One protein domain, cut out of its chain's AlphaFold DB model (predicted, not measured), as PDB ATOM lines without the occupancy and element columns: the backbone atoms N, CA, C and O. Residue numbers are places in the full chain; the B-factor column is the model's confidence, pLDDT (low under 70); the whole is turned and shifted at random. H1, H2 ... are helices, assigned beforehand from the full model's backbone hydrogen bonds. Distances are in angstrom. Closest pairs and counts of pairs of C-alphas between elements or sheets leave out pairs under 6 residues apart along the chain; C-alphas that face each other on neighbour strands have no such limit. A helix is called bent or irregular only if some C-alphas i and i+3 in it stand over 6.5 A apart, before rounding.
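What this domain is: This is residues 149 to 201 of the 260 residues of an uncharacterized protein of Nippostrongylus brasiliensis (UniProt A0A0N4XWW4). A single long, straight helix, H1, makes the length of a rod, and past its last residue the chain folds back along one side of it. The returning part is a short helix, H2, packed on the later half of H1 as a lopsided helical hairpin, then a tail, residues 192 to 201 with no named element, running back beside H1 toward its first residues. The printed part has 53 residues with two named helices, H1 then H2, and no named strand; the class is all helix. It is loose, with a radius of gyration of the C-alphas of 14.1 A, and spans 47 by 15 by 11 A.

How they stand to each other: Begin with H1, residues 149 to 178, and go on through a tight link of 5 residues to H2, residues 184 to 191. The two helices form a helical hairpin and touch, H1 with residues 166 to 177 alone. Look at Lys 170 and Leu 191, whose C-alphas are the closest of the two helices at 5.2 A. Their lines stand at a shallow tilt of 22 degrees, and they run opposite ways. In H1 every O i to N i+4 pair is within hydrogen-bond range; in H2 2 of 4 are.

Where its parts are: Find C-alpha 149 at (-43.078, 55.872, -10.097); from there H1 runs 43.3 A to C-alpha 178 at (-11.247, 33.854, 9.403). H2 begins at C-alpha 184 and measures 9.0 A to C-alpha 191 at (-16.952, 35.592, -1.421). It is irregular: C-alphas 186 and 189 are 7.6 A apart.

The domain as a whole: The two C-alphas farthest apart are those of Ile 149 and Gly 180, at 46.7 A, while the first and last printed C-alphas, of Ile 149 and Phe 201, are 13.3 A apart. The printed part has no cut. The mean pLDDT of the printed part is 96.9, and no printed residue is under 70.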
ATOM      1  N   ILE A 149     -44.030  55.485 -11.143       91.06
ATOM      2  CA  ILE A 149     -43.078  55.872 -10.097       91.06
ATOM      3  C   ILE A 149     -43.027  54.787  -9.024       91.06
ATOM      4  O   ILE A 149     -41.935  54.323  -8.705       91.06
ATOM      5  N   GLU A 150     -44.182  54.329  -8.551       93.81
ATOM      6  CA  GLU A 150     -44.299  53.272  -7.544       93.81
ATOM      7  C   GLU A 150     -43.646  51.972  -8.022       93.81
ATOM      8  O   GLU A 150     -42.783  51.429  -7.334       93.81
ATOM      9  N   ASN A 151     -43.943  51.527  -9.248       94.44
ATOM     10  CA  ASN A 151     -43.316  50.333  -9.825       94.44
ATOM     11  C   ASN A 151     -41.785  50.456  -9.902       94.44
ATOM     12  O   ASN A 151     -41.058  49.509  -9.599       94.44
ATOM     13  N   ARG A 152     -41.270  51.633 -10.284       91.50
ATOM     14  CA  ARG A 152     -39.820  51.881 -10.329       91.50
ATOM     15  C   ARG A 152     -39.203  51.880  -8.934       91.50
ATOM     16  O   ARG A 152     -38.120  51.329  -8.762       91.50
ATOM     17  N   GLN A 153     -39.867  52.485  -7.952       95.88
ATOM     18  CA  GLN A 153     -39.412  52.491  -6.562       95.88
ATOM     19  C   GLN A 153     -39.405  51.079  -5.972       95.88
ATOM     20  O   GLN A 153     -38.425  50.704  -5.329       95.88
ATOM     21  N   ALA A 154     -40.427  50.271  -6.260       96.62
ATOM     22  CA  ALA A 154     -40.489  48.873  -5.853       96.62
ATOM     23  C   ALA A 154     -39.321  48.060  -6.436       96.62
ATOM     24  O   ALA A 154     -38.634  47.360  -5.694       96.62
ATOM     25  N   ALA A 155     -39.025  48.212  -7.733       95.19
ATOM     26  CA  ALA A 155     -37.898  47.536  -8.381       95.19
ATOM     27  C   ALA A 155     -36.536  47.950  -7.789       95.19
ATOM     28  O   ALA A 155     -35.681  47.104  -7.514       95.19
ATOM     29  N   ILE A 156     -36.339  49.249  -7.532       95.19
ATOM     30  CA  ILE A 156     -35.120  49.774  -6.893       95.19
ATOM     31  C   ILE A 156     -34.975  49.236  -5.468       95.19
ATOM     32  O   ILE A 156     -33.884  48.807  -5.085       95.19
ATOM     33  N   SER A 157     -36.061  49.233  -4.696       98.00
ATOM     34  CA  SER A 157     -36.084  48.714  -3.329       98.00
ATOM     35  C   SER A 157     -35.742  47.221  -3.299       98.00
ATOM     36  O   SER A 157     -34.834  46.811  -2.577       98.00
ATOM     37  N   ALA A 158     -36.365  46.419  -4.170       97.75
ATOM     38  CA  ALA A 158     -36.098  44.986  -4.286       97.75
ATOM     39  C   ALA A 158     -34.633  44.689  -4.649       97.75
ATOM     40  O   ALA A 158     -33.982  43.865  -4.003       97.75
ATOM     41  N   ALA A 159     -34.077  45.397  -5.636       97.44
ATOM     42  CA  ALA A 159     -32.673  45.241  -6.009       97.44
ATOM     43  C   ALA A 159     -31.724  45.661  -4.879       97.44
ATOM     44  O   ALA A 159     -30.726  44.989  -4.629       97.44
ATOM     45  N   THR A 160     -32.046  46.737  -4.162       97.69
ATOM     46  CA  THR A 160     -31.258  47.205  -3.012       97.69
ATOM     47  C   THR A 160     -31.261  46.178  -1.880       97.69
ATOM     48  O   THR A 160     -30.197  45.845  -1.358       97.69
ATOM     49  N   ALA A 161     -32.425  45.613  -1.552       98.19
ATOM     50  CA  ALA A 161     -32.546  44.551  -0.558       98.19
ATOM     51  C   ALA A 161     -31.716  43.314  -0.942       98.19
ATOM     52  O   ALA A 161     -31.014  42.746  -0.103       98.19
ATOM     53  N   LEU A 162     -31.729  42.931  -2.223       98.00
ATOM     54  CA  LEU A 162     -30.936  41.807  -2.717       98.00
ATOM     55  C   LEU A 162     -29.425  42.077  -2.629       98.00
ATOM     56  O   LEU A 162     -28.679  41.204  -2.186       98.00
ATOM     57  N   ARG A 163     -28.971  43.288  -2.985       97.94
ATOM     58  CA  ARG A 163     -27.563  43.701  -2.820       97.94
ATOM     59  C   ARG A 163     -27.123  43.597  -1.367       97.94
ATOM     60  O   ARG A 163     -26.093  42.990  -1.090       97.94
ATOM     61  N   HIS A 164     -27.925  44.138  -0.452       97.88
ATOM     62  CA  HIS A 164     -27.644  44.087   0.980       97.88
ATOM     63  C   HIS A 164     -27.537  42.642   1.484       97.88
ATOM     64  O   HIS A 164     -26.589  42.303   2.188       97.88
ATOM     65  N   ARG A 165     -28.461  41.766   1.069       98.12
ATOM     66  CA  ARG A 165     -28.420  40.338   1.410       98.12
ATOM     67  C   ARG A 165     -27.132  39.666   0.931       98.12
ATOM     68  O   ARG A 165     -26.491  38.977   1.716       98.12
ATOM     69  N   VAL A 166     -26.725  39.891  -0.320       98.06
ATOM     70  CA  VAL A 166     -25.477  39.326  -0.867       98.06
ATOM     71  C   VAL A 166     -24.249  39.849  -0.119       98.06
ATOM     72  O   VAL A 166     -23.355  39.071   0.213       98.06
ATOM     73  N   SER A 167     -24.208  41.145   0.194       97.00
ATOM     74  CA  SER A 167     -23.135  41.738   1.001       97.00
ATOM     75  C   SER A 167     -23.067  41.137   2.406       97.00
ATOM     76  O   SER A 167     -21.972  40.859   2.897       97.00
ATOM     77  N   GLU A 168     -24.212  40.886   3.041       97.94
ATOM     78  CA  GLU A 168     -24.268  40.264   4.363       97.94
ATOM     79  C   GLU A 168     -23.827  38.795   4.324       97.94
ATOM     80  O   GLU A 168     -22.990  38.385   5.127       97.94
ATOM     81  N   GLU A 169     -24.299  38.015   3.346       97.62
ATOM     82  CA  GLU A 169     -23.858  36.631   3.120       97.62
ATOM     83  C   GLU A 169     -22.338  36.561   2.906       97.62
ATOM     84  O   GLU A 169     -21.658  35.721   3.502       97.62
ATOM     85  N   LYS A 170     -21.779  37.492   2.123       97.75
ATOM     86  CA  LYS A 170     -20.333  37.625   1.905       97.75
ATOM     87  C   LYS A 170     -19.587  37.956   3.201       97.75
ATOM     88  O   LYS A 170     -18.556  37.345   3.484       97.75
ATOM     89  N   ARG A 171     -20.116  38.873   4.017       97.81
ATOM     90  CA  ARG A 171     -19.544  39.259   5.319       97.81
ATOM     91  C   ARG A 171     -19.542  38.092   6.311       97.81
ATOM     92  O   ARG A 171     -18.553  37.874   7.012       97.81
ATOM     93  N   ILE A 172     -20.633  37.330   6.373       98.19
ATOM     94  CA  ILE A 172     -20.751  36.132   7.216       98.19
ATOM     95  C   ILE A 172     -19.777  35.048   6.742       98.19
ATOM     96  O   ILE A 172     -19.037  34.500   7.558       98.19
ATOM     97  N   ALA A 173     -19.723  34.786   5.434       98.00
ATOM     98  CA  ALA A 173     -18.812  33.814   4.836       98.00
ATOM     99  C   ALA A 173     -17.338  34.146   5.119       98.00
ATOM    100  O   ALA A 173     -16.578  33.267   5.525       98.00
ATOM    101  N   ALA A 174     -16.947  35.415   4.969       97.81
ATOM    102  CA  ALA A 174     -15.593  35.873   5.270       97.81
ATOM    103  C   ALA A 174     -15.239  35.632   6.743       97.81
ATOM    104  O   ALA A 174     -14.194  35.059   7.045       97.81
ATOM    105  N   ARG A 175     -16.144  35.984   7.664       98.44
ATOM    106  CA  ARG A 175     -15.934  35.743   9.099       98.44
ATOM    107  C   ARG A 175     -15.835  34.261   9.444       98.44
ATOM    108  O   ARG A 175     -15.011  33.898  10.274       98.44
ATOM    109  N   ALA A 176     -16.627  33.400   8.807       98.44
ATOM    110  CA  ALA A 176     -16.548  31.958   9.030       98.44
ATOM    111  C   ALA A 176     -15.184  31.374   8.625       98.44
ATOM    112  O   ALA A 176     -14.680  30.496   9.324       98.44
ATOM    113  N   VAL A 177     -14.576  31.877   7.544       98.38
ATOM    114  CA  VAL A 177     -13.224  31.473   7.118       98.38
ATOM    115  C   VAL A 177     -12.164  31.974   8.086       98.38
ATOM    116  O   VAL A 177     -11.327  31.189   8.515       98.38
ATOM    117  N   VAL A 178     -12.221  33.254   8.473       98.12
ATOM    118  CA  VAL A 178     -11.247  33.854   9.403       98.12
ATOM    119  C   VAL A 178     -11.252  33.142  10.758       98.12
ATOM    120  O   VAL A 178     -10.200  32.922  11.342       98.12
ATOM    121  N   LEU A 179     -12.426  32.731  11.242       98.31
ATOM    122  CA  LEU A 179     -12.564  31.982  12.495       98.31
ATOM    123  C   LEU A 179     -12.239  30.481  12.361       98.31
ATOM    124  O   LEU A 179     -12.448  29.742  13.319       98.31
ATOM    125  N   GLY A 180     -11.823  29.999  11.185       98.00
ATOM    126  CA  GLY A 180     -11.544  28.578  10.941       98.00
ATOM    127  C   GLY A 180     -12.779  27.666  10.983       98.00
ATOM    128  O   GLY A 180     -12.648  26.446  10.970       98.00
ATOM    129  N   LYS A 181     -13.992  28.231  11.014       98.44
ATOM    130  CA  LYS A 181     -15.254  27.474  11.104       98.44
ATOM    131  C   LYS A 181     -15.629  26.795   9.787       98.44
ATOM    132  O   LYS A 181     -16.409  25.846   9.787       98.44
ATOM    133  N   CYS A 182     -15.150  27.309   8.654       97.19
ATOM    134  CA  CYS A 182     -15.429  26.774   7.322       97.19
ATOM    135  C   CYS A 182     -14.190  26.880   6.416       97.19
ATOM    136  O   CYS A 182     -13.521  27.914   6.440       97.19
ATOM    137  N   PRO A 183     -13.915  25.877   5.562       98.31
ATOM    138  CA  PRO A 183     -12.836  25.963   4.585       98.31
ATOM    139  C   PRO A 183     -13.183  26.944   3.454       98.31
ATOM    140  O   PRO A 183     -14.337  27.046   3.025       98.31
ATOM    141  N   PHE A 184     -12.163  27.624   2.919       98.00
ATOM    142  CA  PHE A 184     -12.305  28.610   1.838       98.00
ATOM    143  C   PHE A 184     -12.988  28.040   0.586       98.00
ATOM    144  O   PHE A 184     -13.834  28.703  -0.015       98.00
ATOM    145  N   SER A 185     -12.684  26.789   0.221       97.94
ATOM    146  CA  SER A 185     -13.261  26.109  -0.949       97.94
ATOM    147  C   SER A 185     -14.792  26.082  -0.926       97.94
ATOM    148  O   SER A 185     -15.423  26.293  -1.959       97.94
ATOM    149  N   LYS A 186     -15.394  25.907   0.257       97.81
ATOM    150  CA  LYS A 186     -16.851  25.833   0.435       97.81
ATOM    151  C   LYS A 186     -17.536  27.195   0.307       97.81
ATOM    152  O   LYS A 186     -18.673  27.264  -0.150       97.81
ATOM    153  N   VAL A 187     -16.869  28.278   0.703       97.75
ATOM    154  CA  VAL A 187     -17.455  29.631   0.693       97.75
ATOM    155  C   VAL A 187     -17.014  30.493  -0.488       97.75
ATOM    156  O   VAL A 187     -17.507  31.612  -0.636       97.75
ATOM    157  N   ARG A 188     -16.112  29.982  -1.336       97.50
ATOM    158  CA  ARG A 188     -15.545  30.684  -2.494       97.50
ATOM    159  C   ARG A 188     -16.627  31.412  -3.295       97.50
ATOM    160  O   ARG A 188     -16.548  32.621  -3.476       97.50
ATOM    161  N   ASN A 189     -17.688  30.707  -3.679       97.25
ATOM    162  CA  ASN A 189     -18.767  31.281  -4.485       97.25
ATOM    163  C   ASN A 189     -19.447  32.488  -3.814       97.25
ATOM    164  O   ASN A 189     -19.768  33.453  -4.496       97.25
ATOM    165  N   ASN A 190     -19.619  32.479  -2.489       96.00
ATOM    166  CA  ASN A 190     -20.228  33.597  -1.761       96.00
ATOM    167  C   ASN A 190     -19.274  34.793  -1.636       96.00
ATOM    168  O   ASN A 190     -19.713  35.937  -1.710       96.00
ATOM    169  N   LEU A 191     -17.969  34.540  -1.491       96.75
ATOM    170  CA  LEU A 191     -16.952  35.592  -1.421       96.75
ATOM    171  C   LEU A 191     -16.764  36.314  -2.761       96.75
ATOM    172  O   LEU A 191     -16.580  37.533  -2.785       96.75
ATOM    173  N   PHE A 192     -16.856  35.579  -3.871       97.06
ATOM    174  CA  PHE A 192     -16.695  36.121  -5.223       97.06
ATOM    175  C   PHE A 192     -17.990  36.665  -5.843       97.06
ATOM    176  O   PHE A 192     -17.943  37.219  -6.938       97.06
ATOM    177  N   ARG A 193     -19.140  36.570  -5.162       96.44
ATOM    178  CA  ARG A 193     -20.355  37.261  -5.613       96.44
ATOM    179  C   ARG A 193     -20.151  38.775  -5.560       96.44
ATOM    180  O   ARG A 193     -19.791  39.333  -4.521       96.44
ATOM    181  N   ASP A 194     -20.416  39.422  -6.689       95.88
ATOM    182  CA  ASP A 194     -20.392  40.871  -6.825       95.88
ATOM    183  C   ASP A 194     -21.821  41.438  -6.697       95.88
ATOM    184  O   ASP A 194     -22.669  41.169  -7.556       95.88
ATOM    185  N   PRO A 195     -22.126  42.219  -5.642       95.25
ATOM    186  CA  PRO A 195     -23.439  42.833  -5.484       95.25
ATOM    187  C   PRO A 195     -23.731  43.896  -6.557       95.25
ATOM    188  O   PRO A 195     -24.899  44.190  -6.806       95.25
ATOM    189  N   THR A 196     -22.725  44.465  -7.226       92.94
ATOM    190  CA  THR A 196     -22.939  45.515  -8.239       92.94
ATOM    191  C   THR A 196     -23.609  44.991  -9.511       92.94
ATOM    192  O   THR A 196     -24.310  45.738 -10.196       92.94
ATOM    193  N   VAL A 197     -23.490  43.685  -9.778       94.56
ATOM    194  CA  VAL A 197     -24.140  43.003 -10.907       94.56
ATOM    195  C   VAL A 197     -25.668  42.994 -10.762       94.56
ATOM    196  O   VAL A 197     -26.392  42.944 -11.759       94.56
ATOM    197  N   ILE A 198     -26.182  43.087  -9.531       96.25
ATOM    198  CA  ILE A 198     -27.619  43.178  -9.269       96.25
ATOM    199  C   ILE A 198     -28.109  44.552  -9.727       96.25
ATOM    200  O   ILE A 198     -27.796  45.583  -9.128       96.25
ATOM    201  N   THR A 199     -28.920  44.572 -10.778       96.38
ATOM    202  CA  THR A 199     -29.500  45.788 -11.359       96.38
ATOM    203  C   THR A 199     -30.990  45.873 -11.040       96.38
ATOM    204  O   THR A 199     -31.670  44.857 -10.946       96.38
ATOM    205  N   ALA A 200     -31.499  47.093 -10.845       95.88
ATOM    206  CA  ALA A 200     -32.926  47.322 -10.582       95.88
ATOM    207  C   ALA A 200     -33.798  47.145 -11.830       95.88
ATOM    208  O   ALA A 200     -34.982  46.848 -11.717       95.88
ATOM    209  N   PHE A 201     -33.208  47.332 -13.010       95.06
ATOM    210  CA  PHE A 201     -33.893  47.237 -14.289       95.06
ATOM    211  C   PHE A 201     -33.110  46.308 -15.218       95.06
ATOM    212  O   PHE A 201     -31.873  46.362 -15.222       95.06
TER     213      PHE A 201